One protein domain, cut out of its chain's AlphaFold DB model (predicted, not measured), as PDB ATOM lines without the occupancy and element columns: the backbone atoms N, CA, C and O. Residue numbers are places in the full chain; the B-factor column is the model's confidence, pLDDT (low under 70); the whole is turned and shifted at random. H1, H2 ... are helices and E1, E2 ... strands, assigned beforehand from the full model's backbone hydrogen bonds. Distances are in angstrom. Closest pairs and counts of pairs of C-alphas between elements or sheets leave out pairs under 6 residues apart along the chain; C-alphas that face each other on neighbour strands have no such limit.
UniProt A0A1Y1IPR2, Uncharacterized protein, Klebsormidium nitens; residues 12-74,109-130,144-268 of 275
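AT A GLANCE: This is residues 12 to 74, 109 to 130 and 144 to 268 of the 275 residues of an uncharacterized protein of Klebsormidium nitens (UniProt A0A1Y1IPR2). Two strongly twisted sheets, one of six strands and one branched sheet of eleven, stand partly face to face as a sandwich, with their strands at 16 degrees to each other. The short helix H1 lies at one far end and is on neither sheet. The printed part has 210 residues with one named helix and 17 named strands, E1 to E6, then H1, then E7 to E17; the class is mostly strand. The smaller sheet runs E2 E3 E4 E6 E5 E7 and is mixed; the neighbour pairs of the branched sheet are antiparallel. The whole is compact, with a radius of gyration of the C-alphas of 17.3 A and spans of 56 by 44 by 33 A.

IN THESE COORDINATES: E1, residues 12 to 14, begins at C-alpha 12 (-97.958, 61.186, 47.232) and runs on into E2, residues 16 to 18, at 32 degrees. E3 is residues 23 to 27, E4 40 to 46, E5 63 to 69, and E6 112 to 118, 20.4 A long. H1 is residues 122 to 129, 10.4 A; E7 is 144 to 147 and E8 151 to 154. E9, residues 162 to 170, bends by 136 degrees at residue 167. E10 is 173 to 175, E11 182 to 189 and E12 194 to 198. E13, residues 205 to 216, bends by 149 degrees at residue 213. E14 is 227 to 230, E15 233 to 237, E16 249 to 253, and E17 260 to 267, 22.3 A, ending at C-alpha 267 (-114.891, 62.574, 55.097).

HOW THE PARTS SIT: Within hydrogen-bond range of E13 are E14 (N 214 and O 229, 3.1 A) and E15 (N 207 and O 235, 2.9 A) on one side, E16 (N 215 and O 253, 2.8 A) and E17 (N 208 and O 263, 2.8 A) on the other. E1 is the neighbour of E15 (N 13 and O 234, 2.7 A), E12 of E16 (N 197 and O 250, 2.8 A), and E11 of E17 (N 185 and O 264, 2.8 A) and E9 (N 164 and O 186, 2.8 A). E8 E9 E10 and E2 E3 E4 are meanders, each strand the antiparallel neighbour of the one before, with N 153 and O 163 2.8 A apart, N 170 and O 173 2.9 A, N 16 and O 25 2.8 A, and N 45 and O 24 2.8 A. The hairpins are E2 and E3, E3 and E4, E8 and E9, E9 and E10, E13 and E14. E6 is antiparallel to E4 (N 114 and O 44, 2.8 A) and E5 (N 66 and O 115, 2.9 A); E7 is parallel to E5 at 13 degrees (N 146 and O 65, 2.9 A). Between the sheets, the closest C-alphas of E3 and E15 are Ile 26 and Ala 234, 6.6 A. In H1 every O i to N i+4 pair is within hydrogen-bond range.

THE WHOLE: The C-alphas farthest apart are those of Gly 130 and Arg 256, 59.6 A. Residues 75 to 108 and 131 to 143 are not printed, with gaps of 9.7 A and 21.9 A between C-alphas. The links E3 to E4, E4 to E5 and E15 to E16 are long. Mean pLDDT of the printed part is 75.7; 71 residues are under 70, among them 49 to 62 and 120 to 130.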
ATOM      1  N   VAL A  12     -97.608  61.310  48.642       88.12
ATOM      2  CA  VAL A  12     -97.958  61.186  47.232       88.12
ATOM      3  C   VAL A  12     -97.996  59.698  46.934       88.12
ATOM      4  O   VAL A  12     -97.034  58.982  47.204       88.12
ATOM      5  N   LEU A  13     -99.128  59.245  46.430       86.56
ATOM      6  CA  LEU A  13     -99.402  57.879  46.042       86.56
ATOM      7  C   LEU A  13     -99.431  57.829  44.517       86.56
ATOM      8  O   LEU A  13     -99.982  58.717  43.865       86.56
ATOM      9  N   THR A  14     -98.845  56.788  43.945       84.44
ATOM     10  CA  THR A  14     -98.946  56.526  42.510       84.44
ATOM     11  C   THR A  14    -100.060  55.519  42.296       84.44
ATOM     12  O   THR A  14    -100.049  54.452  42.913       84.44
ATOM     13  N   ALA A  15    -101.022  55.859  41.443       85.38
ATOM     14  CA  ALA A  15    -102.102  54.945  41.128       85.38
ATOM     15  C   ALA A  15    -101.555  53.706  40.390       85.38
ATOM     16  O   ALA A  15    -100.610  53.789  39.600       85.38
ATOM     17  N   ALA A  16    -102.111  52.535  40.687       85.25
ATOM     18  CA  ALA A  16    -101.596  51.253  40.225       85.25
ATOM     19  C   ALA A  16    -102.523  50.646  39.175       85.25
ATOM     20  O   ALA A  16    -103.728  50.550  39.381       85.25
ATOM     21  N   ARG A  17    -101.974  50.172  38.057       84.06
ATOM     22  CA  ARG A  17    -102.774  49.463  37.053       84.06
ATOM     23  C   ARG A  17    -103.345  48.170  37.640       84.06
ATOM     24  O   ARG A  17    -102.609  47.398  38.255       84.06
ATOM     25  N   ILE A  18    -104.629  47.920  37.402       79.62
ATOM     26  CA  ILE A  18    -105.318  46.699  37.825       79.62
ATOM     27  C   ILE A  18    -105.875  45.943  36.617       79.62
ATOM     28  O   ILE A  18    -106.568  46.504  35.772       79.62
ATOM     29  N   GLY A  19    -105.561  44.647  36.553       70.62
ATOM     30  CA  GLY A  19    -106.017  43.756  35.487       70.62
ATOM     31  C   GLY A  19    -105.543  44.144  34.080       70.62
ATOM     32  O   GLY A  19    -104.703  45.028  33.880       70.62
ATOM     33  N   ASP A  20    -106.109  43.454  33.094       66.31
ATOM     34  CA  ASP A  20    -105.778  43.645  31.678       66.31
ATOM     35  C   ASP A  20    -106.655  44.718  31.009       66.31
ATOM     36  O   ASP A  20    -106.254  45.302  30.002       66.31
ATOM     37  N   GLU A  21    -107.797  45.052  31.620       64.88
ATOM     38  CA  GLU A  21    -108.842  45.951  31.096       64.88
ATOM     39  C   GLU A  21    -108.498  47.449  31.191       64.88
ATOM     40  O   GLU A  21    -109.294  48.308  30.824       64.88
ATOM     41  N   GLY A  22    -107.290  47.782  31.656       72.62
ATOM     42  CA  GLY A  22    -106.773  49.151  31.627       72.62
ATOM     43  C   GLY A  22    -107.260  50.055  32.759       72.62
ATOM     44  O   GLY A  22    -106.938  51.235  32.737       72.62
ATOM     45  N   ALA A  23    -107.972  49.527  33.757       83.50
ATOM     46  CA  ALA A  23    -108.351  50.289  34.942       83.50
ATOM     47  C   ALA A  23    -107.142  50.607  35.843       83.50
ATOM     48  O   ALA A  23    -106.127  49.895  35.872       83.50
ATOM     49  N   VAL A  24    -107.261  51.696  36.595       87.81
ATOM     50  CA  VAL A  24    -106.224  52.239  37.470       87.81
ATOM     51  C   VAL A  24    -106.782  52.369  38.883       87.81
ATOM     52  O   VAL A  24    -107.746  53.083  39.125       87.81
ATOM     53  N   ARG A  25    -106.163  51.681  39.838       88.56
ATOM     54  CA  ARG A  25    -106.510  51.740  41.254       88.56
ATOM     55  C   ARG A  25    -105.811  52.895  41.943       88.56
ATOM     56  O   ARG A  25    -104.585  52.934  42.033       88.56
ATOM     57  N   ILE A  26    -106.617  53.788  42.493       88.56
ATOM     58  CA  ILE A  26    -106.191  54.984  43.217       88.56
ATOM     59  C   ILE A  26    -106.123  54.679  44.717       88.56
ATOM     60  O   ILE A  26    -105.148  55.018  45.385       88.56
ATOM     61  N   ILE A  27    -107.153  53.999  45.233       86.00
ATOM     62  CA  ILE A  27    -107.258  53.528  46.619       86.00
ATOM     63  C   ILE A  27    -107.671  52.059  46.618       86.00
ATOM     64  O   ILE A  27    -108.539  51.670  45.845       86.00
ATOM     65  N   GLY A  28    -107.115  51.260  47.528       78.81
ATOM     66  CA  GLY A  28    -107.623  49.928  47.862       78.81
ATOM     67  C   GLY A  28    -106.531  48.872  48.031       78.81
ATOM     68  O   GLY A  28    -105.352  49.212  48.175       78.81
ATOM     69  N   PRO A  29    -106.890  47.576  48.030       72.31
ATOM     70  CA  PRO A  29    -105.927  46.493  48.195       72.31
ATOM     71  C   PRO A  29    -104.771  46.597  47.194       72.31
ATOM     72  O   PRO A  29    -105.003  46.751  45.993       72.31
ATOM     73  N   GLY A  30    -103.539  46.500  47.701       70.25
ATOM     74  CA  GLY A  30    -102.319  46.652  46.903       70.25
ATOM     75  C   GLY A  30    -101.821  48.093  46.735       70.25
ATOM     76  O   GLY A  30    -100.832  48.287  46.037       70.25
ATOM     77  N   THR A  31    -102.461  49.083  47.367       73.19
ATOM     78  CA  THR A  31    -101.971  50.475  47.423       73.19
ATOM     79  C   THR A  31    -101.436  50.820  48.812       73.19
ATOM     80  O   THR A  31    -101.890  50.262  49.812       73.19
ATOM     81  N   ASP A  32    -100.502  51.773  48.886       70.25
ATOM     82  CA  ASP A  32     -99.865  52.231  50.134       70.25
ATOM     83  C   ASP A  32    -100.752  53.193  50.951       70.25
ATOM     84  O   ASP A  32    -100.271  54.159  51.559       70.25
ATOM     85  N   LEU A  33    -102.070  52.971  50.959       68.81
ATOM     86  CA  LEU A  33    -102.970  53.847  51.694       68.81
ATOM     87  C   LEU A  33    -102.780  53.672  53.211       68.81
ATOM     88  O   LEU A  33    -102.680  52.539  53.693       68.81
ATOM     89  N   PRO A  34    -102.770  54.762  53.998       64.56
ATOM     90  CA  PRO A  34    -102.783  54.647  55.448       64.56
ATOM     91  C   PRO A  34    -104.048  53.909  55.898       64.56
ATOM     92  O   PRO A  34    -105.143  54.171  55.399       64.56
ATOM     93  N   GLN A  35    -103.904  52.988  56.854       59.56
ATOM     94  CA  GLN A  35    -105.056  52.344  57.483       59.56
ATOM     95  C   GLN A  35    -106.001  53.410  58.063       59.56
ATOM     96  O   GLN A  35    -105.541  54.351  58.707       59.56
ATOM     97  N   GLY A  36    -107.312  53.242  57.860       59.34
ATOM     98  CA  GLY A  36    -108.333  54.083  58.496       59.34
ATOM     99  C   GLY A  36    -108.773  55.328  57.720       59.34
ATOM    100  O   GLY A  36    -109.274  56.257  58.346       59.34
ATOM    101  N   PHE A  37    -108.620  55.378  56.391       74.94
ATOM    102  CA  PHE A  37    -109.268  56.420  55.584       74.94
ATOM    103  C   PHE A  37    -110.767  56.139  55.403       74.94
ATOM    104  O   PHE A  37    -111.191  55.562  54.400       74.94
ATOM    105  N   GLY A  38    -111.558  56.552  56.391       77.19
ATOM    106  CA  GLY A  38    -113.014  56.571  56.324       77.19
ATOM    107  C   GLY A  38    -113.671  55.229  55.985       77.19
ATOM    108  O   GLY A  38    -113.103  54.159  56.229       77.19
ATOM    109  N   PRO A  39    -114.891  55.262  55.416       80.12
ATOM    110  CA  PRO A  39    -115.602  54.063  54.984       80.12
ATOM    111  C   PRO A  39    -115.123  53.546  53.615       80.12
ATOM    112  O   PRO A  39    -115.688  52.579  53.104       80.12
ATOM    113  N   PHE A  40    -114.115  54.172  52.999       84.81
ATOM    114  CA  PHE A  40    -113.701  53.885  51.628       84.81
ATOM    115  C   PHE A  40    -112.868  52.608  51.551       84.81
ATOM    116  O   PHE A  40    -111.916  52.408  52.303       84.81
ATOM    117  N   LEU A  41    -113.225  51.737  50.613       82.19
ATOM    118  CA  LEU A  41    -112.569  50.450  50.407       82.19
ATOM    119  C   LEU A  41    -111.678  50.475  49.174       82.19
ATOM    120  O   LEU A  41    -110.540  50.010  49.229       82.19
ATOM    121  N   SER A  42    -112.183  51.033  48.076       86.31
ATOM    122  CA  SER A  42    -111.391  51.282  46.881       86.31
ATOM    123  C   SER A  42    -111.957  52.418  46.046       86.31
ATOM    124  O   SER A  42    -113.154  52.690  46.079       86.31
ATOM    125  N   LEU A  43    -111.077  53.069  45.294       88.81
ATOM    126  CA  LEU A  43    -111.413  54.048  44.271       88.81
ATOM    127  C   LEU A  43    -110.608  53.676  43.030       88.81
ATOM    128  O   LEU A  43    -109.377  53.674  43.085       88.81
ATOM    129  N   ASP A  44    -111.308  53.368  41.950       89.25
ATOM    130  CA  ASP A  44    -110.728  52.922  40.691       89.25
ATOM    131  C   ASP A  44    -111.162  53.878  39.565       89.25
ATOM    132  O   ASP A  44    -112.317  54.294  39.503       89.25
ATOM    133  N   GLU A  45    -110.240  54.232  38.676       90.50
ATOM    134  CA  GLU A  45    -110.508  54.897  37.403       90.50
ATOM    135  C   GLU A  45    -110.607  53.848  36.295       90.50
ATOM    136  O   GLU A  45    -109.760  52.958  36.188       90.50
ATOM    137  N   PHE A  46    -111.647  53.939  35.472       87.31
ATOM    138  CA  PHE A  46    -111.915  53.005  34.386       87.31
ATOM    139  C   PHE A  46    -112.024  53.740  33.049       87.31
ATOM    140  O   PHE A  46    -112.525  54.860  32.986       87.31
ATOM    141  N   PHE A  47    -111.590  53.084  31.972       84.12
ATOM    142  CA  PHE A  47    -111.667  53.595  30.592       84.12
ATOM    143  C   PHE A  47    -112.668  52.816  29.724       84.12
ATOM    144  O   PHE A  47    -112.958  53.191  28.588       84.12
ATOM    145  N   LEU A  48    -113.200  51.726  30.272       76.38
ATOM    146  CA  LEU A  48    -114.288  50.927  29.729       76.38
ATOM    147  C   LEU A  48    -115.362  50.846  30.809       76.38
ATOM    148  O   LEU A  48    -115.021  50.812  31.993       76.38
ATOM    149  N   ALA A  49    -116.639  50.845  30.412       63.88
ATOM    150  CA  ALA A  49    -117.739  50.778  31.368       63.88
ATOM    151  C   ALA A  49    -117.493  49.620  32.354       63.88
ATOM    152  O   ALA A  49    -117.171  48.514  31.908       63.88
ATOM    153  N   PRO A  50    -117.596  49.858  33.675       58.31
ATOM    154  CA  PRO A  50    -117.241  48.851  34.656       58.31
ATOM    155  C   PRO A  50    -118.153  47.651  34.446       58.31
ATOM    156  O   PRO A  50    -119.376  47.752  34.579       58.31
ATOM    157  N   SER A  51    -117.563  46.510  34.090       52.97
ATOM    158  CA  SER A  51    -118.322  45.272  34.054       52.97
ATOM    159  C   SER A  51    -118.842  45.021  35.471       52.97
ATOM    160  O   SER A  51    -118.054  45.074  36.422       52.97
ATOM    161  N   PRO A  52    -120.132  44.696  35.661       47.88
ATOM    162  CA  PRO A  52    -120.638  44.277  36.968       47.88
ATOM    163  C   PRO A  52    -119.892  43.043  37.520       47.88
ATOM    164  O   PRO A  52    -120.049  42.708  38.691       47.88
ATOM    165  N   ALA A  53    -119.064  42.389  36.692       41.16
ATOM    166  CA  ALA A  53    -118.174  41.290  37.041       41.16
ATOM    167  C   ALA A  53    -116.803  41.702  37.621       41.16
ATOM    168  O   ALA A  53    -116.041  40.815  37.993       41.16
ATOM    169  N   LEU A  54    -116.490  42.996  37.801       43.34
ATOM    170  CA  LEU A  54    -115.384  43.436  38.681       43.34
ATOM    171  C   LEU A  54    -115.747  43.277  40.174       43.34
ATOM    172  O   LEU A  54    -115.302  44.025  41.046       43.34
ATOM    173  N   SER A  55    -116.571  42.276  40.478       41.28
ATOM    174  CA  SER A  55    -116.820  41.778  41.813       41.28
ATOM    175  C   SER A  55    -115.521  41.185  42.350       41.28
ATOM    176  O   SER A  55    -114.990  40.186  41.867       41.28
ATOM    177  N   SER A  56    -114.991  41.843  43.375       39.25
ATOM    178  CA  SER A  56    -113.932  41.306  44.220       39.25
ATOM    179  C   SER A  56    -114.223  39.829  44.564       39.25
ATOM    180  O   SER A  56    -115.343  39.521  44.979       39.25
ATOM    181  N   PRO A  57    -113.238  38.908  44.470       40.34
ATOM    182  CA  PRO A  57    -113.396  37.524  44.936       40.34
ATOM    183  C   PRO A  57    -113.636  37.442  46.453       40.34
ATOM    184  O   PRO A  57    -113.978  36.388  46.982       40.34
ATOM    185  N   TYR A  58    -113.468  38.560  47.158       40.59
ATOM    186  CA  TYR A  58    -113.954  38.759  48.509       40.59
ATOM    187  C   TYR A  58    -115.333  39.399  48.416       40.59
ATOM    188  O   TYR A  58    -115.430  40.550  47.991       40.59
ATOM    189  N   THR A  59    -116.375  38.676  48.820       42.25
ATOM    190  CA  THR A  59    -117.703  39.239  49.091       42.25
ATOM    191  C   THR A  59    -117.763  39.593  50.583       42.25
ATOM    192  O   THR A  59    -118.191  38.766  51.389       42.25
ATOM    193  N   PRO A  60    -117.261  40.765  51.024       49.16
ATOM    194  CA  PRO A  60    -117.581  41.246  52.359       49.16
ATOM    195  C   PRO A  60    -119.087  41.579  52.432       49.16
ATOM    196  O   PRO A  60    -119.733  41.745  51.390       49.16
ATOM    197  N   PRO A  61    -119.663  41.676  53.643       53.34
ATOM    198  CA  PRO A  61    -121.073  42.020  53.816       53.34
ATOM    199  C   PRO A  61    -121.352  43.396  53.192       53.34
ATOM    200  O   PRO A  61    -120.540  44.298  53.361       53.34
ATOM    201  N   LEU A  62    -122.474  43.532  52.473       59.62
ATOM    202  CA  LEU A  62    -123.065  44.775  51.932       59.62
ATOM    203  C   LEU A  62    -122.082  45.898  51.552       59.62
ATOM    204  O   LEU A  62    -121.674  46.721  52.373       59.62
ATOM    205  N   LEU A  63    -121.785  45.973  50.255       70.00
ATOM    206  CA  LEU A  63    -121.009  47.048  49.649       70.00
ATOM    207  C   LEU A  63    -121.931  48.062  48.974       70.00
ATOM    208  O   LEU A  63    -122.854  47.694  48.243       70.00
ATOM    209  N   GLU A  64    -121.629  49.337  49.172       75.81
ATOM    210  CA  GLU A  64    -122.189  50.418  48.368       75.81
ATOM    211  C   GLU A  64    -121.165  50.815  47.306       75.81
ATOM    212  O   GLU A  64    -119.960  50.879  47.577       75.81
ATOM    213  N   SER A  65    -121.644  51.046  46.080       79.31
ATOM    214  CA  SER A  65    -120.801  51.521  44.990       79.31
ATOM    215  C   SER A  65    -121.371  52.785  44.353       79.31
ATOM    216  O   SER A  65    -122.581  52.928  44.139       79.31
ATOM    217  N   LEU A  66    -120.480  53.723  44.051       80.31
ATOM    218  CA  LEU A  66    -120.780  54.931  43.300       80.31
ATOM    219  C   LEU A  66    -119.999  54.890  41.995       80.31
ATOM    220  O   LEU A  66    -118.779  54.731  42.010       80.31
ATOM    221  N   VAL A  67    -120.708  55.057  40.878       83.69
ATOM    222  CA  VAL A  67    -120.114  55.138  39.540       83.69
ATOM    223  C   VAL A  67    -120.332  56.544  39.004       83.69
ATOM    224  O   VAL A  67    -121.470  57.008  38.897       83.69
ATOM    225  N   TYR A  68    -119.237  57.217  38.667       84.00
ATOM    226  CA  TYR A  68    -119.238  58.570  38.127       84.00
ATOM    227  C   TYR A  68    -118.549  58.599  36.766       84.00
ATOM    228  O   TYR A  68    -117.375  58.262  36.659       84.00
ATOM    229  N   PHE A  69    -119.264  59.018  35.724       85.44
ATOM    230  CA  PHE A  69    -118.688  59.188  34.391       85.44
ATOM    231  C   PHE A  69    -118.082  60.587  34.255       85.44
ATOM    232  O   PHE A  69    -118.736  61.592  34.540       85.44
ATOM    233  N   LEU A  70    -116.817  60.643  33.837       85.12
ATOM    234  CA  LEU A  70    -116.057  61.889  33.707       85.12
ATOM    235  C   LEU A  70    -116.442  62.674  32.456       85.12
ATOM    236  O   LEU A  70    -116.317  63.905  32.444       85.12
ATOM    237  N   GLU A  71    -116.924  61.961  31.441       80.06
ATOM    238  CA  GLU A  71    -117.407  62.487  30.175       80.06
ATOM    239  C   GLU A  71    -118.915  62.236  30.027       80.06
ATOM    240  O   GLU A  71    -119.420  61.206  30.488       80.06
ATOM    241  N   PRO A  72    -119.661  63.162  29.395       65.38
ATOM    242  CA  PRO A  72    -121.051  62.907  29.047       65.38
ATOM    243  C   PRO A  72    -121.142  61.738  28.051       65.38
ATOM    244  O   PRO A  72    -120.203  61.528  27.276       65.38
ATOM    245  N   PRO A  73    -122.270  61.002  28.018       61.19
ATOM    246  CA  PRO A  73    -122.481  59.994  26.992       61.19
ATOM    247  C   PRO A  73    -122.333  60.647  25.617       61.19
ATOM    248  O   PRO A  73    -122.958  61.676  25.340       61.19
ATOM    249  N   GLN A  74    -121.469  60.078  24.773       55.69
ATOM    250  CA  GLN A  74    -121.333  60.552  23.402       55.69
ATOM    251  C   GLN A  74    -122.687  60.348  22.711       55.69
ATOM    252  O   GLN A  74    -123.259  59.258  22.820       55.69
ATOM    253  N   PRO A 109    -116.618  52.912  24.939       59.91
ATOM    254  CA  PRO A 109    -115.664  53.180  26.004       59.91
ATOM    255  C   PRO A 109    -116.170  54.373  26.812       59.91
ATOM    256  O   PRO A 109    -116.421  55.449  26.269       59.91
ATOM    257  N   ARG A 110    -116.368  54.160  28.112       76.00
ATOM    258  CA  ARG A 110    -116.761  55.209  29.049       76.00
ATOM    259  C   ARG A 110    -115.610  55.424  30.015       76.00
ATOM    260  O   ARG A 110    -115.144  54.466  30.626       76.00
ATOM    261  N   HIS A 111    -115.178  56.672  30.153       85.75
ATOM    262  CA  HIS A 111    -114.178  57.082  31.135       85.75
ATOM    263  C   HIS A 111    -114.869  57.533  32.420       85.75
ATOM    264  O   HIS A 111    -115.810  58.334  32.390       85.75
ATOM    265  N   GLY A 112    -114.446  56.996  33.559       88.69
ATOM    266  CA  GLY A 112    -115.101  57.281  34.825       88.69
ATOM    267  C   GLY A 112    -114.373  56.746  36.046       88.69
ATOM    268  O   GLY A 112    -113.250  56.255  35.975       88.69
ATOM    269  N   LEU A 113    -115.044  56.869  37.186       88.38
ATOM    270  CA  LEU A 113    -114.572  56.455  38.497       88.38
ATOM    271  C   LEU A 113    -115.585  55.538  39.156       88.38
ATOM    272  O   LEU A 113    -116.794  55.772  39.078       88.38
ATOM    273  N   GLN A 114    -115.082  54.542  39.868       87.12
ATOM    274  CA  GLN A 114    -115.867  53.665  40.712       87.12
ATOM    275  C   GLN A 114    -115.326  53.704  42.140       87.12
ATOM    276  O   GLN A 114    -114.181  53.338  42.399       87.12
ATOM    277  N   LEU A 115    -116.163  54.160  43.070       86.88
ATOM    278  CA  LEU A 115    -115.879  54.183  44.500       86.88
ATOM    279  C   LEU A 115    -116.649  53.052  45.176       86.88
ATOM    280  O   LEU A 115    -117.872  52.987  45.059       86.88
ATOM    281  N   PHE A 116    -115.947  52.212  45.925       83.75
ATOM    282  CA  PHE A 116    -116.538  51.229  46.824       83.75
ATOM    283  C   PHE A 116    -116.381  51.687  48.269       83.75
ATOM    284  O   PHE A 116    -115.291  52.082  48.696       83.75
ATOM    285  N   LEU A 117    -117.457  51.583  49.039       81.31
ATOM    286  CA  LEU A 117    -117.487  51.928  50.456       81.31
ATOM    287  C   LEU A 117    -118.220  50.865  51.279       81.31
ATOM    288  O   LEU A 117    -119.044  50.100  50.770       81.31
ATOM    289  N   ARG A 118    -117.898  50.814  52.575       76.25
ATOM    290  CA  ARG A 118    -118.645  50.017  53.554       76.25
ATOM    291  C   ARG A 118    -120.063  50.566  53.661       76.25
ATOM    292  O   ARG A 118    -120.225  51.763  53.888       76.25
ATOM    293  N   SER A 119    -121.073  49.706  53.527       70.31
ATOM    294  CA  SER A 119    -122.460  50.156  53.633       70.31
ATOM    295  C   SER A 119    -122.789  50.612  55.054       70.31
ATOM    296  O   SER A 119    -122.528  49.904  56.031       70.31
ATOM    297  N   ALA A 120    -123.468  51.754  55.172       65.25
ATOM    298  CA  ALA A 120    -124.038  52.211  56.439       65.25
ATOM    299  C   ALA A 120    -125.144  51.268  56.963       65.25
ATOM    300  O   ALA A 120    -125.508  51.318  58.138       65.25
ATOM    301  N   LEU A 121    -125.667  50.377  56.111       61.41
ATOM    302  CA  LEU A 121    -126.673  49.375  56.462       61.41
ATOM    303  C   LEU A 121    -126.069  48.109  57.075       61.41
ATOM    304  O   LEU A 121    -126.814  47.287  57.614       61.41
ATOM    305  N   GLN A 122    -124.743  47.950  57.034       65.00
ATOM    306  CA  GLN A 122    -124.069  46.755  57.532       65.00
ATOM    307  C   GLN A 122    -124.449  46.412  58.991       65.00
ATOM    308  O   GLN A 122    -124.856  45.273  59.221       65.00
ATOM    309  N   PRO A 123    -124.480  47.355  59.960       60.97
ATOM    310  CA  PRO A 123    -124.879  47.043  61.338       60.97
ATOM    311  C   PRO A 123    -126.350  46.622  61.480       60.97
ATOM    312  O   PRO A 123    -126.701  45.830  62.355       60.97
ATOM    313  N   VAL A 124    -127.237  47.158  60.632       59.94
ATOM    314  CA  VAL A 124    -128.666  46.802  60.625       59.94
ATOM    315  C   VAL A 124    -128.846  45.370  60.133       59.94
ATOM    316  O   VAL A 124    -129.653  44.623  60.685       59.94
ATOM    317  N   VAL A 125    -128.071  44.978  59.125       59.09
ATOM    318  CA  VAL A 125    -128.139  43.637  58.550       59.09
ATOM    319  C   VAL A 125    -127.445  42.604  59.424       59.09
ATOM    320  O   VAL A 125    -128.021  41.545  59.644       59.09
ATOM    321  N   GLU A 126    -126.287  42.908  60.008       61.59
ATOM    322  CA  GLU A 126    -125.634  42.024  60.987       61.59
ATOM    323  C   GLU A 126    -126.571  41.701  62.160       61.59
ATOM    324  O   GLU A 126    -126.670  40.551  62.584       61.59
ATOM    325  N   LYS A 127    -127.347  42.690  62.621       58.78
ATOM    326  CA  LYS A 127    -128.376  42.489  63.647       58.78
ATOM    327  C   LYS A 127    -129.549  41.627  63.167       58.78
ATOM    328  O   LYS A 127    -130.078  40.851  63.951       58.78
ATOM    329  N   ALA A 128    -129.959  41.755  61.906       55.78
ATOM    330  CA  ALA A 128    -131.040  40.953  61.330       55.78
ATOM    331  C   ALA A 128    -130.624  39.496  61.054       55.78
ATOM    332  O   ALA A 128    -131.459  38.598  61.131       55.78
ATOM    333  N   VAL A 129    -129.345  39.261  60.745       58.25
ATOM    334  CA  VAL A 129    -128.777  37.925  60.503       58.25
ATOM    335  C   VAL A 129    -128.447  37.214  61.822       58.25
ATOM    336  O   VAL A 129    -128.617  36.005  61.912       58.25
ATOM    337  N   GLY A 130    -128.056  37.948  62.871       51.56
ATOM    338  CA  GLY A 130    -127.734  37.384  64.190       51.56
ATOM    339  C   GLY A 130    -128.896  36.712  64.941       51.56
ATOM    340  O   GLY A 130    -128.639  35.979  65.893       51.56
ATOM    341  N   VAL A 144    -125.439  47.895  45.962       53.75
ATOM    342  CA  VAL A 144    -126.279  49.059  45.668       53.75
ATOM    343  C   VAL A 144    -125.462  50.006  44.794       53.75
ATOM    344  O   VAL A 144    -124.503  50.615  45.261       53.75
ATOM    345  N   ASN A 145    -125.827  50.096  43.512       55.00
ATOM    346  CA  ASN A 145    -125.173  50.975  42.545       55.00
ATOM    347  C   ASN A 145    -125.864  52.339  42.505       55.00
ATOM    348  O   ASN A 145    -127.053  52.447  42.199       55.00
ATOM    349  N   HIS A 146    -125.099  53.398  42.748       58.62
ATOM    350  CA  HIS A 146    -125.548  54.772  42.582       58.62
ATOM    351  C   HIS A 146    -124.940  55.372  41.304       58.62
ATOM    352  O   HIS A 146    -123.829  55.892  41.338       58.62
ATOM    353  N   GLY A 147    -125.661  55.305  40.178       52.09
ATOM    354  CA  GLY A 147    -125.338  56.079  38.967       52.09
ATOM    355  C   GLY A 147    -125.994  57.463  39.019       52.09
ATOM    356  O   GLY A 147    -127.183  57.546  39.340       52.09
ATOM    357  N   ARG A 148    -125.239  58.550  38.779       62.47
ATOM    358  CA  ARG A 148    -125.738  59.937  38.917       62.47
ATOM    359  C   ARG A 148    -125.084  60.925  37.956       62.47
ATOM    360  O   ARG A 148    -123.905  60.802  37.636       62.47
ATOM    361  N   GLU A 149    -125.847  61.954  37.596       56.69
ATOM    362  CA  GLU A 149    -125.316  63.197  37.035       56.69
ATOM    363  C   GLU A 149    -124.838  64.103  38.181       56.69
ATOM    364  O   GLU A 149    -125.486  64.190  39.224       56.69
ATOM    365  N   ALA A 150    -123.674  64.738  38.022       60.59
ATOM    366  CA  ALA A 150    -123.114  65.616  39.047       60.59
ATOM    367  C   ALA A 150    -123.793  66.995  39.042       60.59
ATOM    368  O   ALA A 150    -124.139  67.518  37.982       60.59
ATOM    369  N   GLU A 151    -123.926  67.614  40.218       72.56
ATOM    370  CA  GLU A 151    -124.474  68.969  40.337       72.56
ATOM    371  C   GLU A 151    -123.370  70.025  40.244       72.56
ATOM    372  O   GLU A 151    -122.260  69.836  40.741       72.56
ATOM    373  N   PHE A 152    -123.654  71.159  39.605       70.69
ATOM    374  CA  PHE A 152    -122.644  72.174  39.312       70.69
ATOM    375  C   PHE A 152    -122.639  73.312  40.332       70.69
ATOM    376  O   PHE A 152    -123.651  73.972  40.554       70.69
ATOM    377  N   VAL A 153    -121.449  73.621  40.847       67.44
ATOM    378  CA  VAL A 153    -121.142  74.844  41.589       67.44
ATOM    379  C   VAL A 153    -120.102  75.624  40.792       67.44
ATOM    380  O   VAL A 153    -118.936  75.238  40.684       67.44
ATOM    381  N   ALA A 154    -120.522  76.739  40.199       61.53
ATOM    382  CA  ALA A 154    -119.580  77.689  39.627       61.53
ATOM    383  C   ALA A 154    -118.993  78.533  40.763       61.53
ATOM    384  O   ALA A 154    -119.729  79.268  41.424       61.53
ATOM    385  N   GLU A 155    -117.681  78.459  40.986       61.41
ATOM    386  CA  GLU A 155    -117.034  79.376  41.916       61.41
ATOM    387  C   GLU A 155    -116.603  80.659  41.204       61.41
ATOM    388  O   GLU A 155    -115.783  80.669  40.284       61.41
ATOM    389  N   ALA A 156    -117.148  81.783  41.670       45.41
ATOM    390  CA  ALA A 156    -116.789  83.119  41.218       45.41
ATOM    391  C   ALA A 156    -115.497  83.599  41.911       45.41
ATOM    392  O   ALA A 156    -115.511  84.511  42.734       45.41
ATOM    393  N   GLY A 157    -114.370  82.966  41.584       52.66
ATOM    394  CA  GLY A 157    -113.024  83.435  41.925       52.66
ATOM    395  C   GLY A 157    -112.291  83.999  40.703       52.66
ATOM    396  O   GLY A 157    -112.610  83.658  39.563       52.66
ATOM    397  N   ALA A 158    -111.286  84.854  40.923       46.09
ATOM    398  CA  ALA A 158    -110.397  85.309  39.852       46.09
ATOM    399  C   ALA A 158    -109.690  84.093  39.218       46.09
ATOM    400  O   ALA A 158    -108.836  83.481  39.854       46.09
ATOM    401  N   GLY A 159    -110.095  83.724  37.997       56.34
ATOM    402  CA  GLY A 159    -109.542  82.594  37.239       56.34
ATOM    403  C   GLY A 159    -110.567  81.547  36.774       56.34
ATOM    404  O   GLY A 159    -110.325  80.912  35.756       56.34
ATOM    405  N   GLY A 160    -111.734  81.415  37.426       69.62
ATOM    406  CA  GLY A 160    -112.838  80.567  36.936       69.62
ATOM    407  C   GLY A 160    -112.675  79.055  37.157       69.62
ATOM    408  O   GLY A 160    -112.715  78.284  36.200       69.62
ATOM    409  N   GLY A 161    -112.522  78.621  38.411       81.75
ATOM    410  CA  GLY A 161    -112.628  77.202  38.769       81.75
ATOM    411  C   GLY A 161    -114.078  76.700  38.727       81.75
ATOM    412  O   GLY A 161    -115.004  77.403  39.132       81.75
ATOM    413  N   GLN A 162    -114.276  75.474  38.250       88.31
ATOM    414  CA  GLN A 162    -115.552  74.767  38.251       88.31
ATOM    415  C   GLN A 162    -115.486  73.609  39.244       88.31
ATOM    416  O   GLN A 162    -114.568  72.794  39.180       88.31
ATOM    417  N   VAL A 163    -116.475  73.517  40.132       89.69
ATOM    418  CA  VAL A 163    -116.618  72.400  41.068       89.69
ATOM    419  C   VAL A 163    -117.914  71.668  40.746       89.69
ATOM    420  O   VAL A 163    -118.989  72.266  40.728       89.69
ATOM    421  N   LYS A 164    -117.830  70.369  40.481       89.69
ATOM    422  CA  LYS A 164    -118.992  69.486  40.378       89.69
ATOM    423  C   LYS A 164    -119.109  68.671  41.658       89.69
ATOM    424  O   LYS A 164    -118.154  68.008  42.057       89.69
ATOM    425  N   VAL A 165    -120.276  68.702  42.286       87.69
ATOM    426  CA  VAL A 165    -120.603  67.899  43.464       87.69
ATOM    427  C   VAL A 165    -121.130  66.555  42.980       87.69
ATOM    428  O   VAL A 165    -122.256  66.448  42.490       87.69
ATOM    429  N   VAL A 166    -120.287  65.528  43.075       86.44
ATOM    430  CA  VAL A 166    -120.631  64.159  42.669       86.44
ATOM    431  C   VAL A 166    -121.386  63.452  43.795       86.44
ATOM    432  O   VAL A 166    -122.395  62.798  43.541       86.44
ATOM    433  N   ALA A 167    -120.922  63.617  45.037       86.25
ATOM    434  CA  ALA A 167    -121.601  63.149  46.243       86.25
ATOM    435  C   ALA A 167    -121.317  64.070  47.437       86.25
ATOM    436  O   ALA A 167    -120.232  64.649  47.533       86.25
ATOM    437  N   GLY A 168    -122.271  64.171  48.360       85.19
ATOM    438  CA  GLY A 168    -122.156  65.011  49.550       85.19
ATOM    439  C   GLY A 168    -122.479  66.473  49.251       85.19
ATOM    440  O   GLY A 168    -123.331  66.765  48.410       85.19
ATOM    441  N   GLY A 169    -121.805  67.400  49.938       83.50
ATOM    442  CA  GLY A 169    -122.113  68.828  49.867       83.50
ATOM    443  C   GLY A 169    -120.903  69.726  49.676       83.50
ATOM    444  O   GLY A 169    -119.857  69.510  50.282       83.50
ATOM    445  N   TYR A 170    -121.075  70.777  48.877       85.88
ATOM    446  CA  TYR A 170    -120.084  71.833  48.685       85.88
ATOM    447  C   TYR A 170    -120.761  73.144  48.278       85.88
ATOM    448  O   TYR A 170    -121.673  73.149  47.456       85.88
ATOM    449  N   GLY A 171    -120.335  74.275  48.850       82.94
ATOM    450  CA  GLY A 171    -120.822  75.599  48.433       82.94
ATOM    451  C   GLY A 171    -122.339  75.812  48.567       82.94
ATOM    452  O   GLY A 171    -122.909  76.614  47.835       82.94
ATOM    453  N   GLY A 172    -123.007  75.089  49.474       80.94
ATOM    454  CA  GLY A 172    -124.467  75.136  49.642       80.94
ATOM    455  C   GLY A 172    -125.263  74.281  48.647       80.94
ATOM    456  O   GLY A 172    -126.489  74.294  48.702       80.94
ATOM    457  N   VAL A 173    -124.583  73.532  47.776       81.75
ATOM    458  CA  VAL A 173    -125.170  72.541  46.862       81.75
ATOM    459  C   VAL A 173    -124.911  71.141  47.407       81.75
ATOM    460  O   VAL A 173    -123.860  70.890  48.003       81.75
ATOM    461  N   TRP A 174    -125.877  70.242  47.230       80.44
ATOM    462  CA  TRP A 174    -125.821  68.876  47.737       80.44
ATOM    463  C   TRP A 174    -126.231  67.896  46.648       80.44
ATOM    464  O   TRP A 174    -127.300  68.049  46.071       80.44
ATOM    465  N   SER A 175    -125.427  66.859  46.426       76.81
ATOM    466  CA  SER A 175    -125.739  65.791  45.480       76.81
ATOM    467  C   SER A 175    -125.799  64.441  46.190       76.81
ATOM    468  O   SER A 175    -124.859  64.032  46.874       76.81
ATOM    469  N   GLY A 176    -126.910  63.725  45.990       61.69
ATOM    470  CA  GLY A 176    -127.094  62.340  46.435       61.69
ATOM    471  C   GLY A 176    -128.021  62.121  47.653       61.69
ATOM    472  O   GLY A 176    -128.336  63.065  48.374       61.69
ATOM    473  N   PRO A 177    -128.496  60.872  47.871       53.53
ATOM    474  CA  PRO A 177    -129.169  60.386  49.083       53.53
ATOM    475  C   PRO A 177    -128.173  60.402  50.256       53.53
ATOM    476  O   PRO A 177    -127.013  60.742  50.018       53.53
ATOM    477  N   PRO A 178    -128.569  60.030  51.491       53.72
ATOM    478  CA  PRO A 178    -127.670  60.029  52.648       53.72
ATOM    479  C   PRO A 178    -126.593  58.935  52.542       53.72
ATOM    480  O   PRO A 178    -126.591  57.952  53.274       53.72
ATOM    481  N   LEU A 179    -125.651  59.113  51.619       61.19
ATOM    482  CA  LEU A 179    -124.277  58.660  51.755       61.19
ATOM    483  C   LEU A 179    -123.613  59.648  52.718       61.19
ATOM    484  O   LEU A 179    -122.818  60.505  52.333       61.19
ATOM    485  N   ASP A 180    -124.091  59.622  53.959       61.44
ATOM    486  CA  ASP A 180    -123.699  60.585  54.973       61.44
ATOM    487  C   ASP A 180    -122.235  60.355  55.353       61.44
ATOM    488  O   ASP A 180    -121.755  59.225  55.432       61.44
ATOM    489  N   GLY A 181    -121.516  61.446  55.613       77.69
ATOM    490  CA  GLY A 181    -120.162  61.389  56.160       77.69
ATOM    491  C   GLY A 181    -119.029  61.502  55.145       77.69
ATOM    492  O   GLY A 181    -117.873  61.457  55.561       77.69
ATOM    493  N   PHE A 182    -119.297  61.736  53.853       87.44
ATOM    494  CA  PHE A 182    -118.247  62.137  52.909       87.44
ATOM    495  C   PHE A 182    -118.680  63.136  51.831       87.44
ATOM    496  O   PHE A 182    -119.859  63.437  51.663       87.44
ATOM    497  N   GLN A 183    -117.691  63.673  51.117       88.56
ATOM    498  CA  GLN A 183    -117.852  64.480  49.913       88.56
ATOM    499  C   GLN A 183    -116.946  63.951  48.797       88.56
ATOM    500  O   GLN A 183    -115.793  63.593  49.047       88.56
ATOM    501  N   LEU A 184    -117.469  63.939  47.572       91.50
ATOM    502  CA  LEU A 184    -116.753  63.619  46.341       91.50
ATOM    503  C   LEU A 184    -116.986  64.746  45.329       91.50
ATOM    504  O   LEU A 184    -118.128  65.006  44.944       91.50
ATOM    505  N   LEU A 185    -115.912  65.409  44.902       92.44
ATOM    506  CA  LEU A 185    -115.957  66.545  43.978       92.44
ATOM    507  C   LEU A 185    -115.117  66.259  42.727       92.44
ATOM    508  O   LEU A 185    -114.015  65.734  42.854       92.44
ATOM    509  N   ASP A 186    -115.600  66.664  41.550       93.19
ATOM    510  CA  ASP A 186    -114.800  66.810  40.319       93.19
ATOM    511  C   ASP A 186    -114.515  68.296  40.110       93.19
ATOM    512  O   ASP A 186    -115.424  69.098  39.881       93.19
ATOM    513  N   VAL A 187    -113.250  68.675  40.256       93.94
ATOM    514  CA  VAL A 187    -112.801  70.063  40.245       93.94
ATOM    515  C   VAL A 187    -111.961  70.309  39.007       93.94
ATOM    516  O   VAL A 187    -110.969  69.627  38.779       93.94
ATOM    517  N   SER A 188    -112.318  71.330  38.234       93.25
ATOM    518  CA  SER A 188    -111.562  71.801  37.073       93.25
ATOM    519  C   SER A 188    -111.130  73.248  37.284       93.25
ATOM    520  O   SER A 188    -111.952  74.118  37.557       93.25
ATOM    521  N   MET A 189    -109.840  73.529  37.152       93.31
ATOM    522  CA  MET A 189    -109.264  74.862  37.332       93.31
ATOM    523  C   MET A 189    -108.461  75.257  36.096       93.31
ATOM    524  O   MET A 189    -107.588  74.510  35.656       93.31
ATOM    525  N   GLY A 190    -108.717  76.450  35.555       92.25
ATOM    526  CA  GLY A 190    -107.899  77.036  34.493       92.25
ATOM    527  C   GLY A 190    -106.528  77.522  34.991       92.25
ATOM    528  O   GLY A 190    -106.216  77.404  36.178       92.25
ATOM    529  N   PRO A 191    -105.687  78.088  34.110       91.25
ATOM    530  CA  PRO A 191    -104.450  78.761  34.506       91.25
ATOM    531  C   PRO A 191    -104.697  79.930  35.474       91.25
ATOM    532  O   PRO A 191    -105.757  80.551  35.447       91.25
ATOM    533  N   ASP A 192    -103.709  80.232  36.322       90.69
ATOM    534  CA  ASP A 192    -103.741  81.308  37.336       90.69
ATOM    535  C   ASP A 192    -104.933  81.272  38.317       90.69
ATOM    536  O   ASP A 192    -105.270  82.272  38.954       90.69
ATOM    537  N   CYS A 193    -105.555  80.109  38.489       90.88
ATOM    538  CA  CYS A 193    -106.647  79.898  39.426       90.88
ATOM    539  C   CYS A 193    -106.139  79.626  40.842       90.88
ATOM    540  O   CYS A 193    -105.098  78.999  41.071       90.88
ATOM    541  N   ARG A 194    -106.956  80.034  41.812       90.62
ATOM    542  CA  ARG A 194    -106.815  79.704  43.230       90.62
ATOM    543  C   ARG A 194    -108.162  79.221  43.750       90.62
ATOM    544  O   ARG A 194    -109.161  79.899  43.534       90.62
ATOM    545  N   LEU A 195    -108.159  78.095  44.451       90.00
ATOM    546  CA  LEU A 195    -109.337  77.503  45.075       90.00
ATOM    547  C   LEU A 195    -108.990  77.070  46.499       90.00
ATOM    548  O   LEU A 195    -107.927  76.494  46.727       90.00
ATOM    549  N   GLU A 196    -109.873  77.346  47.450       90.31
ATOM    550  CA  GLU A 196    -109.747  76.880  48.830       90.31
ATOM    551  C   GLU A 196    -110.938  75.981  49.157       90.31
ATOM    552  O   GLU A 196    -112.073  76.440  49.209       90.31
ATOM    553  N   ILE A 197    -110.671  74.690  49.356       90.31
ATOM    554  CA  ILE A 197    -111.687  73.683  49.655       90.31
ATOM    555  C   ILE A 197    -111.741  73.510  51.177       90.31
ATOM    556  O   ILE A 197    -110.731  73.096  51.757       90.31
ATOM    557  N   PRO A 198    -112.867  73.809  51.849       88.69
ATOM    558  CA  PRO A 198    -112.995  73.587  53.282       88.69
ATOM    559  C   PRO A 198    -112.921  72.093  53.614       88.69
ATOM    560  O   PRO A 198    -113.397  71.240  52.864       88.69
ATOM    561  N   LEU A 199    -112.320  71.791  54.759       86.25
ATOM    562  CA  LEU A 199    -112.066  70.451  55.263       86.25
ATOM    563  C   LEU A 199    -112.432  70.360  56.738       86.25
ATOM    564  O   LEU A 199    -112.166  71.267  57.522       86.25
ATOM    565  N   HIS A 200    -113.003  69.227  57.134       82.75
ATOM    566  CA  HIS A 200    -113.229  68.960  58.544       82.75
ATOM    567  C   HIS A 200    -111.893  68.613  59.225       82.75
ATOM    568  O   HIS A 200    -111.173  67.712  58.784       82.75
ATOM    569  N   SER A 201    -111.583  69.279  60.341       80.12
ATOM    570  CA  SER A 201    -110.284  69.205  61.042       80.12
ATOM    571  C   SER A 201    -109.891  67.811  61.555       80.12
ATOM    572  O   SER A 201    -108.755  67.581  61.963       80.12
ATOM    573  N   LYS A 202    -110.843  66.871  61.561       81.06
ATOM    574  CA  LYS A 202    -110.669  65.473  61.997       81.06
ATOM    575  C   LYS A 202    -110.794  64.440  60.877       81.06
ATOM    576  O   LYS A 202    -110.690  63.253  61.149       81.06
ATOM    577  N   ALA A 203    -111.071  64.866  59.651       83.25
ATOM    578  CA  ALA A 203    -111.361  63.974  58.532       83.25
ATOM    579  C   ALA A 203    -110.160  63.866  57.603       83.25
ATOM    580  O   ALA A 203    -109.637  64.900  57.216       83.25
ATOM    581  N   GLY A 204    -109.742  62.674  57.183       87.06
ATOM    582  CA  GLY A 204    -108.759  62.543  56.102       87.06
ATOM    583  C   GLY A 204    -109.303  63.042  54.759       87.06
ATOM    584  O   GLY A 204    -110.515  63.175  54.579       87.06
ATOM    585  N   ALA A 205    -108.415  63.335  53.812       91.00
ATOM    586  CA  ALA A 205    -108.803  63.650  52.441       91.00
ATOM    587  C   ALA A 205    -107.800  63.103  51.429       91.00
ATOM    588  O   ALA A 205    -106.604  63.001  51.703       91.00
ATOM    589  N   LEU A 206    -108.302  62.802  50.241       93.25
ATOM    590  CA  LEU A 206    -107.545  62.366  49.088       93.25
ATOM    591  C   LEU A 206    -107.845  63.280  47.899       93.25
ATOM    592  O   LEU A 206    -108.997  63.617  47.628       93.25
ATOM    593  N   VAL A 207    -106.799  63.650  47.172       94.94
ATOM    594  CA  VAL A 207    -106.901  64.324  45.876       94.94
ATOM    595  C   VAL A 207    -106.342  63.404  44.810       94.94
ATOM    596  O   VAL A 207    -105.181  63.044  44.917       94.94
ATOM    597  N   TYR A 208    -107.100  63.055  43.779       95.19
ATOM    598  CA  TYR A 208    -106.588  62.318  42.625       95.19
ATOM    599  C   TYR A 208    -106.548  63.206  41.387       95.19
ATOM    600  O   TYR A 208    -107.562  63.792  41.019       95.19
ATOM    601  N   ILE A 209    -105.383  63.340  40.758       95.25
ATOM    602  CA  ILE A 209    -105.193  64.254  39.630       95.25
ATOM    603  C   ILE A 209    -105.518  63.514  38.339       95.25
ATOM    604  O   ILE A 209    -104.798  62.595  37.954       95.25
ATOM    605  N   LEU A 210    -106.589  63.956  37.681       93.38
ATOM    606  CA  LEU A 210    -107.042  63.418  36.402       93.38
ATOM    607  C   LEU A 210    -106.250  64.014  35.247       93.38
ATOM    608  O   LEU A 210    -105.856  63.301  34.343       93.38
ATOM    609  N   GLU A 211    -106.023  65.329  35.262       93.38
ATOM    610  CA  GLU A 211    -105.391  66.020  34.139       93.38
ATOM    611  C   GLU A 211    -104.616  67.251  34.611       93.38
ATOM    612  O   GLU A 211    -105.000  67.943  35.561       93.38
ATOM    613  N   GLY A 212    -103.554  67.586  33.880       93.50
ATOM    614  CA  GLY A 212    -102.809  68.825  34.082       93.50
ATOM    615  C   GLY A 212    -101.933  68.810  35.330       93.50
ATOM    616  O   GLY A 212    -101.444  67.760  35.759       93.50
ATOM    617  N   VAL A 213    -101.650  70.003  35.864       92.44
ATOM    618  CA  VAL A 213    -100.678  70.161  36.948       92.44
ATOM    619  C   VAL A 213    -101.103  71.224  37.953       92.44
ATOM    620  O   VAL A 213    -101.339  72.383  37.604       92.44
ATOM    621  N   GLY A 214    -101.142  70.833  39.227       91.31
ATOM    622  CA  GLY A 214    -101.556  71.688  40.337       91.31
ATOM    623  C   GLY A 214    -100.494  71.820  41.427       91.31
ATOM    624  O   GLY A 214     -99.590  70.997  41.571       91.31
ATOM    625  N   LEU A 215    -100.623  72.889  42.208       91.56
ATOM    626  CA  LEU A 215     -99.920  73.122  43.464       91.56
ATOM    627  C   LEU A 215    -100.918  72.904  44.601       91.56
ATOM    628  O   LEU A 215    -101.891  73.653  44.710       91.56
ATOM    629  N   PHE A 216    -100.664  71.906  45.444       90.69
ATOM    630  CA  PHE A 216    -101.563  71.519  46.533       90.69
ATOM    631  C   PHE A 216    -100.910  71.773  47.896       90.69
ATOM    632  O   PHE A 216     -99.767  71.367  48.128       90.69
ATOM    633  N   GLY A 217    -101.646  72.425  48.798       85.19
ATOM    634  CA  GLY A 217    -101.249  72.677  50.183       85.19
ATOM    635  C   GLY A 217    -100.778  74.106  50.483       85.19
ATOM    636  O   GLY A 217    -100.923  75.023  49.674       85.19
ATOM    637  N   GLY A 218    -100.275  74.305  51.708       68.81
ATOM    638  CA  GLY A 218    -100.157  75.628  52.327       68.81
ATOM    639  C   GLY A 218     -99.131  76.609  51.735       68.81
ATOM    640  O   GLY A 218     -98.056  76.213  51.289       68.81
ATOM    641  N   GLU A 219     -99.431  77.912  51.841       62.56
ATOM    642  CA  GLU A 219     -98.644  79.082  51.384       62.56
ATOM    643  C   GLU A 219     -97.347  79.360  52.170       62.56
ATOM    644  O   GLU A 219     -96.800  80.463  52.092       62.56
ATOM    645  N   THR A 220     -96.834  78.413  52.960       51.22
ATOM    646  CA  THR A 220     -95.712  78.727  53.849       51.22
ATOM    647  C   THR A 220     -94.488  79.153  53.039       51.22
ATOM    648  O   THR A 220     -94.113  78.519  52.058       51.22
ATOM    649  N   ALA A 221     -93.915  80.299  53.422       37.12
ATOM    650  CA  ALA A 221     -92.845  81.001  52.725       37.12
ATOM    651  C   ALA A 221     -91.559  80.160  52.681       37.12
ATOM    652  O   ALA A 221     -90.664  80.283  53.510       37.12
ATOM    653  N   GLY A 222     -91.503  79.265  51.711       39.34
ATOM    654  CA  GLY A 222     -90.439  78.305  51.504       39.34
ATOM    655  C   GLY A 222     -91.019  77.199  50.646       39.34
ATOM    656  O   GLY A 222     -92.009  76.588  51.020       39.34
ATOM    657  N   PHE A 223     -90.420  76.955  49.488       38.31
ATOM    658  CA  PHE A 223     -90.842  76.003  48.451       38.31
ATOM    659  C   PHE A 223     -90.991  74.527  48.910       38.31
ATOM    660  O   PHE A 223     -91.057  73.635  48.076       38.31
ATOM    661  N   ALA A 224     -91.020  74.254  50.216       43.28
ATOM    662  CA  ALA A 224     -90.991  72.935  50.829       43.28
ATOM    663  C   ALA A 224     -92.365  72.397  51.285       43.28
ATOM    664  O   ALA A 224     -92.414  71.245  51.702       43.28
ATOM    665  N   SER A 225     -93.464  73.169  51.232       54.16
ATOM    666  CA  SER A 225     -94.789  72.694  51.699       54.16
ATOM    667  C   SER A 225     -95.840  72.472  50.610       54.16
ATOM    668  O   SER A 225     -96.809  71.754  50.853       54.16
ATOM    669  N   ALA A 226     -95.687  73.084  49.432       59.62
ATOM    670  CA  ALA A 226     -96.598  72.885  48.308       59.62
ATOM    671  C   ALA A 226     -96.081  71.749  47.421       59.62
ATOM    672  O   ALA A 226     -94.938  71.780  46.964       59.62
ATOM    673  N   SER A 227     -96.930  70.759  47.160       73.69
ATOM    674  CA  SER A 227     -96.584  69.640  46.285       73.69
ATOM    675  C   SER A 227     -97.003  69.962  44.853       73.69
ATOM    676  O   SER A 227     -98.193  70.123  44.584       73.69
ATOM    677  N   TYR A 228     -96.027  70.071  43.947       78.69
ATOM    678  CA  TYR A 228     -96.272  70.170  42.506       78.69
ATOM    679  C   TYR A 228     -96.521  68.772  41.954       78.69
ATOM    680  O   TYR A 228     -95.630  67.928  42.033       78.69
ATOM    681  N   GLN A 229     -97.735  68.512  41.475       86.50
ATOM    682  CA  GLN A 229     -98.185  67.156  41.166       86.50
ATOM    683  C   GLN A 229     -99.003  67.135  39.880       86.50
ATOM    684  O   GLN A 229     -99.759  68.070  39.599       86.50
ATOM    685  N   ASN A 230     -98.814  66.075  39.100       87.81
ATOM    686  CA  ASN A 230     -99.418  65.854  37.790       87.81
ATOM    687  C   ASN A 230    -100.310  64.602  37.780       87.81
ATOM    688  O   ASN A 230    -100.331  63.847  38.751       87.81
ATOM    689  N   GLU A 231    -101.009  64.407  36.662       88.81
ATOM    690  CA  GLU A 231    -101.875  63.259  36.358       88.81
ATOM    691  C   GLU A 231    -101.332  61.897  36.828       88.81
ATOM    692  O   GLU A 231    -100.129  61.626  36.757       88.81
ATOM    693  N   GLY A 232    -102.244  61.048  37.316       85.00
ATOM    694  CA  GLY A 232    -101.956  59.691  37.794       85.00
ATOM    695  C   GLY A 232    -101.444  59.616  39.238       85.00
ATOM    696  O   GLY A 232    -101.257  58.521  39.778       85.00
ATOM    697  N   HIS A 233    -101.240  60.763  39.894       89.94
ATOM    698  CA  HIS A 233    -100.921  60.828  41.317       89.94
ATOM    699  C   HIS A 233    -102.163  61.067  42.171       89.94
ATOM    700  O   HIS A 233    -103.027  61.884  41.841       89.94
ATOM    701  N   ALA A 234    -102.195  60.405  43.326       91.06
ATOM    702  CA  ALA A 234    -103.102  60.718  44.414       91.06
ATOM    703  C   ALA A 234    -102.345  61.329  45.596       91.06
ATOM    704  O   ALA A 234    -101.244  60.910  45.937       91.06
ATOM    705  N   LEU A 235    -102.921  62.337  46.234       91.69
ATOM    706  CA  LEU A 235    -102.323  63.079  47.333       91.69
ATOM    707  C   LEU A 235    -103.114  62.780  48.591       91.69
ATOM    708  O   LEU A 235    -104.320  63.018  48.636       91.69
ATOM    709  N   TRP A 236    -102.431  62.279  49.610       89.56
ATOM    710  CA  TRP A 236    -103.020  62.024  50.912       89.56
ATOM    711  C   TRP A 236    -102.850  63.233  51.830       89.56
ATOM    712  O   TRP A 236    -101.733  63.725  52.037       89.56
ATOM    713  N   LEU A 237    -103.963  63.675  52.413       88.38
ATOM    714  CA  LEU A 237    -104.018  64.736  53.406       88.38
ATOM    715  C   LEU A 237    -104.597  64.186  54.724       88.38
ATOM    716  O   LEU A 237    -105.804  63.936  54.802       88.38
ATOM    717  N   PRO A 238    -103.777  64.004  55.772       84.44
ATOM    718  CA  PRO A 238    -104.209  63.393  57.027       84.44
ATOM    719  C   PRO A 238    -105.154  64.300  57.816       84.44
ATOM    720  O   PRO A 238    -105.030  65.522  57.763       84.44
ATOM    721  N   ALA A 239    -106.038  63.693  58.618       79.75
ATOM    722  CA  ALA A 239    -106.941  64.385  59.544       79.75
ATOM    723  C   ALA A 239    -106.238  65.520  60.310       79.75
ATOM    724  O   ALA A 239    -106.671  66.668  60.257       79.75
ATOM    725  N   HIS A 240    -105.097  65.209  60.925       72.25
ATOM    726  CA  HIS A 240    -104.275  66.161  61.661       72.25
ATOM    727  C   HIS A 240    -102.967  66.443  60.927       72.25
ATOM    728  O   HIS A 240    -102.264  65.519  60.517       72.25
ATOM    729  N   GLY A 241    -102.598  67.722  60.821       59.09
ATOM    730  CA  GLY A 241    -101.233  68.084  60.460       59.09
ATOM    731  C   GLY A 241    -100.261  67.540  61.509       59.09
ATOM    732  O   GLY A 241    -100.534  67.600  62.710       59.09
ATOM    733  N   SER A 242     -99.095  67.057  61.078       54.16
ATOM    734  CA  SER A 242     -98.007  66.580  61.956       54.16
ATOM    735  C   SER A 242     -97.534  67.617  62.991       54.16
ATOM    736  O   SER A 242     -96.786  67.294  63.912       54.16
ATOM    737  N   THR A 243     -97.978  68.865  62.849       57.56
ATOM    738  CA  THR A 243     -97.620  70.029  63.657       57.56
ATOM    739  C   THR A 243     -98.605  70.337  64.790       57.56
ATOM    740  O   THR A 243     -98.347  71.260  65.560       57.56
ATOM    741  N   GLY A 244     -99.721  69.603  64.914       57.19
ATOM    742  CA  GLY A 244    -100.717  69.809  65.978       57.19
ATOM    743  C   GLY A 244    -101.551  71.092  65.846       57.19
ATOM    744  O   GLY A 244    -102.290  71.439  66.764       57.19
ATOM    745  N   VAL A 245    -101.436  71.799  64.720       62.16
ATOM    746  CA  VAL A 245    -102.293  72.935  64.359       62.16
ATOM    747  C   VAL A 245    -103.469  72.391  63.547       62.16
ATOM    748  O   VAL A 245    -103.243  71.679  62.568       62.16
ATOM    749  N   GLU A 246    -104.705  72.705  63.948       67.06
ATOM    750  CA  GLU A 246    -105.912  72.356  63.176       67.06
ATOM    751  C   GLU A 246    -105.782  72.949  61.776       67.06
ATOM    752  O   GLU A 246    -105.443  74.117  61.661       67.06
ATOM    753  N   GLN A 247    -105.934  72.152  60.722       69.12
ATOM    754  CA  GLN A 247    -105.849  72.601  59.332       69.12
ATOM    755  C   GLN A 247    -107.191  72.307  58.668       69.12
ATOM    756  O   GLN A 247    -107.532  71.139  58.471       69.12
ATOM    757  N   ASP A 248    -107.924  73.362  58.317       83.75
ATOM    758  CA  ASP A 248    -109.364  73.280  58.023       83.75
ATOM    759  C   ASP A 248    -109.684  73.550  56.549       83.75
ATOM    760  O   ASP A 248    -110.841  73.687  56.156       83.75
ATOM    761  N   SER A 249    -108.661  73.662  55.704       88.56
ATOM    762  CA  SER A 249    -108.856  73.828  54.269       88.56
ATOM    763  C   SER A 249    -107.694  73.286  53.452       88.56
ATOM    764  O   SER A 249    -106.544  73.277  53.889       88.56
ATOM    765  N   LEU A 250    -107.981  72.842  52.234       89.94
ATOM    766  CA  LEU A 250    -106.990  72.575  51.204       89.94
ATOM    767  C   LEU A 250    -106.915  73.778  50.267       89.94
ATOM    768  O   LEU A 250    -107.897  74.127  49.617       89.94
ATOM    769  N   LEU A 251    -105.728  74.365  50.139       91.06
ATOM    770  CA  LEU A 251    -105.447  75.329  49.085       91.06
ATOM    771  C   LEU A 251    -104.963  74.605  47.823       91.06
ATOM    772  O   LEU A 251    -103.988  73.852  47.871       91.06
ATOM    773  N   VAL A 252    -105.601  74.898  46.693       92.06
ATOM    774  CA  VAL A 252    -105.175  74.466  45.360       92.06
ATOM    775  C   VAL A 252    -104.886  75.687  44.501       92.06
ATOM    776  O   VAL A 252    -105.628  76.675  44.505       92.06
ATOM    777  N   ARG A 253    -103.777  75.643  43.767       91.62
ATOM    778  CA  ARG A 253    -103.364  76.706  42.851       91.62
ATOM    779  C   ARG A 253    -102.880  76.123  41.537       91.62
ATOM    780  O   ARG A 253    -102.208  75.095  41.519       91.62
ATOM    781  N   THR A 254    -103.140  76.830  40.453       91.00
ATOM    782  CA  THR A 254    -102.543  76.543  39.149       91.00
ATOM    783  C   THR A 254    -101.500  77.600  38.802       91.00
ATOM    784  O   THR A 254    -101.403  78.654  39.439       91.00
ATOM    785  N   ASN A 255    -100.642  77.289  37.831       88.12
ATOM    786  CA  ASN A 255     -99.659  78.241  37.322       88.12
ATOM    787  C   ASN A 255    -100.209  78.973  36.081       88.12
ATOM    788  O   ASN A 255    -101.312  78.702  35.617       88.12
ATOM    789  N   ARG A 256     -99.415  79.890  35.521       88.19
ATOM    790  CA  ARG A 256     -99.784  80.699  34.341       88.19
ATOM    791  C   ARG A 256     -99.989  79.908  33.050       88.19
ATOM    792  O   ARG A 256    -100.528  80.441  32.089       88.19
ATOM    793  N   MET A 257     -99.478  78.681  32.991       87.00
ATOM    794  CA  MET A 257     -99.313  77.924  31.748       87.00
ATOM    795  C   MET A 257    -100.212  76.689  31.672       87.00
ATOM    796  O   MET A 257    -100.359  76.124  30.595       87.00
ATOM    797  N   SER A 258    -100.774  76.238  32.793       89.12
ATOM    798  CA  SER A 258    -101.487  74.965  32.883       89.12
ATOM    799  C   SER A 258    -102.608  75.045  33.912       89.12
ATOM    800  O   SER A 258    -102.443  75.664  34.962       89.12
ATOM    801  N   GLY A 259    -103.741  74.427  33.579       92.06
ATOM    802  CA  GLY A 259    -104.821  74.139  34.513       92.06
ATOM    803  C   GLY A 259    -104.637  72.785  35.201       92.06
ATOM    804  O   GLY A 259    -103.664  72.071  34.954       92.06
ATOM    805  N   VAL A 260    -105.595  72.419  36.045       94.75
ATOM    806  CA  VAL A 260    -105.653  71.094  36.672       94.75
ATOM    807  C   VAL A 260    -107.098  70.626  36.775       94.75
ATOM    808  O   VAL A 260    -107.980  71.422  37.109       94.75
ATOM    809  N   ARG A 261    -107.335  69.341  36.515       95.12
ATOM    810  CA  ARG A 261    -108.579  68.647  36.849       95.12
ATOM    811  C   ARG A 261    -108.278  67.551  37.858       95.12
ATOM    812  O   ARG A 261    -107.344  66.773  37.667       95.12
ATOM    813  N   PHE A 262    -109.038  67.497  38.941       95.94
ATOM    814  CA  PHE A 262    -108.817  66.521  39.997       95.94
ATOM    815  C   PHE A 262    -110.110  66.121  40.693       95.94
ATOM    816  O   PHE A 262    -111.084  66.868  40.745       95.94
ATOM    817  N   ILE A 263    -110.066  64.935  41.282       95.62
ATOM    818  CA  ILE A 263    -111.088  64.394  42.156       95.62
ATOM    819  C   ILE A 263    -110.692  64.665  43.586       95.62
ATOM    820  O   ILE A 263    -109.568  64.384  43.992       95.62
ATOM    821  N   PHE A 264    -111.625  65.195  44.358       94.50
ATOM    822  CA  PHE A 264    -111.457  65.404  45.782       94.50
ATOM    823  C   PHE A 264    -112.400  64.483  46.541       94.50
ATOM    824  O   PHE A 264    -113.609  64.553  46.343       94.50
ATOM    825  N   LEU A 265    -111.851  63.660  47.427       93.50
ATOM    826  CA  LEU A 265    -112.593  62.753  48.292       93.50
ATOM    827  C   LEU A 265    -112.223  63.045  49.744       93.50
ATOM    828  O   LEU A 265    -111.052  62.967  50.104       93.50
ATOM    829  N   ALA A 266    -113.191  63.365  50.592       91.19
ATOM    830  CA  ALA A 266    -112.934  63.583  52.013       91.19
ATOM    831  C   ALA A 266    -114.109  63.129  52.864       91.19
ATOM    832  O   ALA A 266    -115.254  63.199  52.426       91.19
ATOM    833  N   GLU A 267    -113.832  62.729  54.101       87.38
ATOM    834  CA  GLU A 267    -114.891  62.574  55.097       87.38
ATOM    835  C   GLU A 267    -115.430  63.958  55.503       87.38
ATOM    836  O   GLU A 267    -114.681  64.928  55.638       87.38
ATOM    837  N   THR A 268    -116.740  64.064  55.705       79.19
ATOM    838  CA  THR A 268    -117.399  65.287  56.202       79.19
ATOM    839  C   THR A 268    -117.707  65.199  57.694       79.19
ATOM    840  O   THR A 268    -117.851  66.224  58.362       79.19
TER     841      THR A 268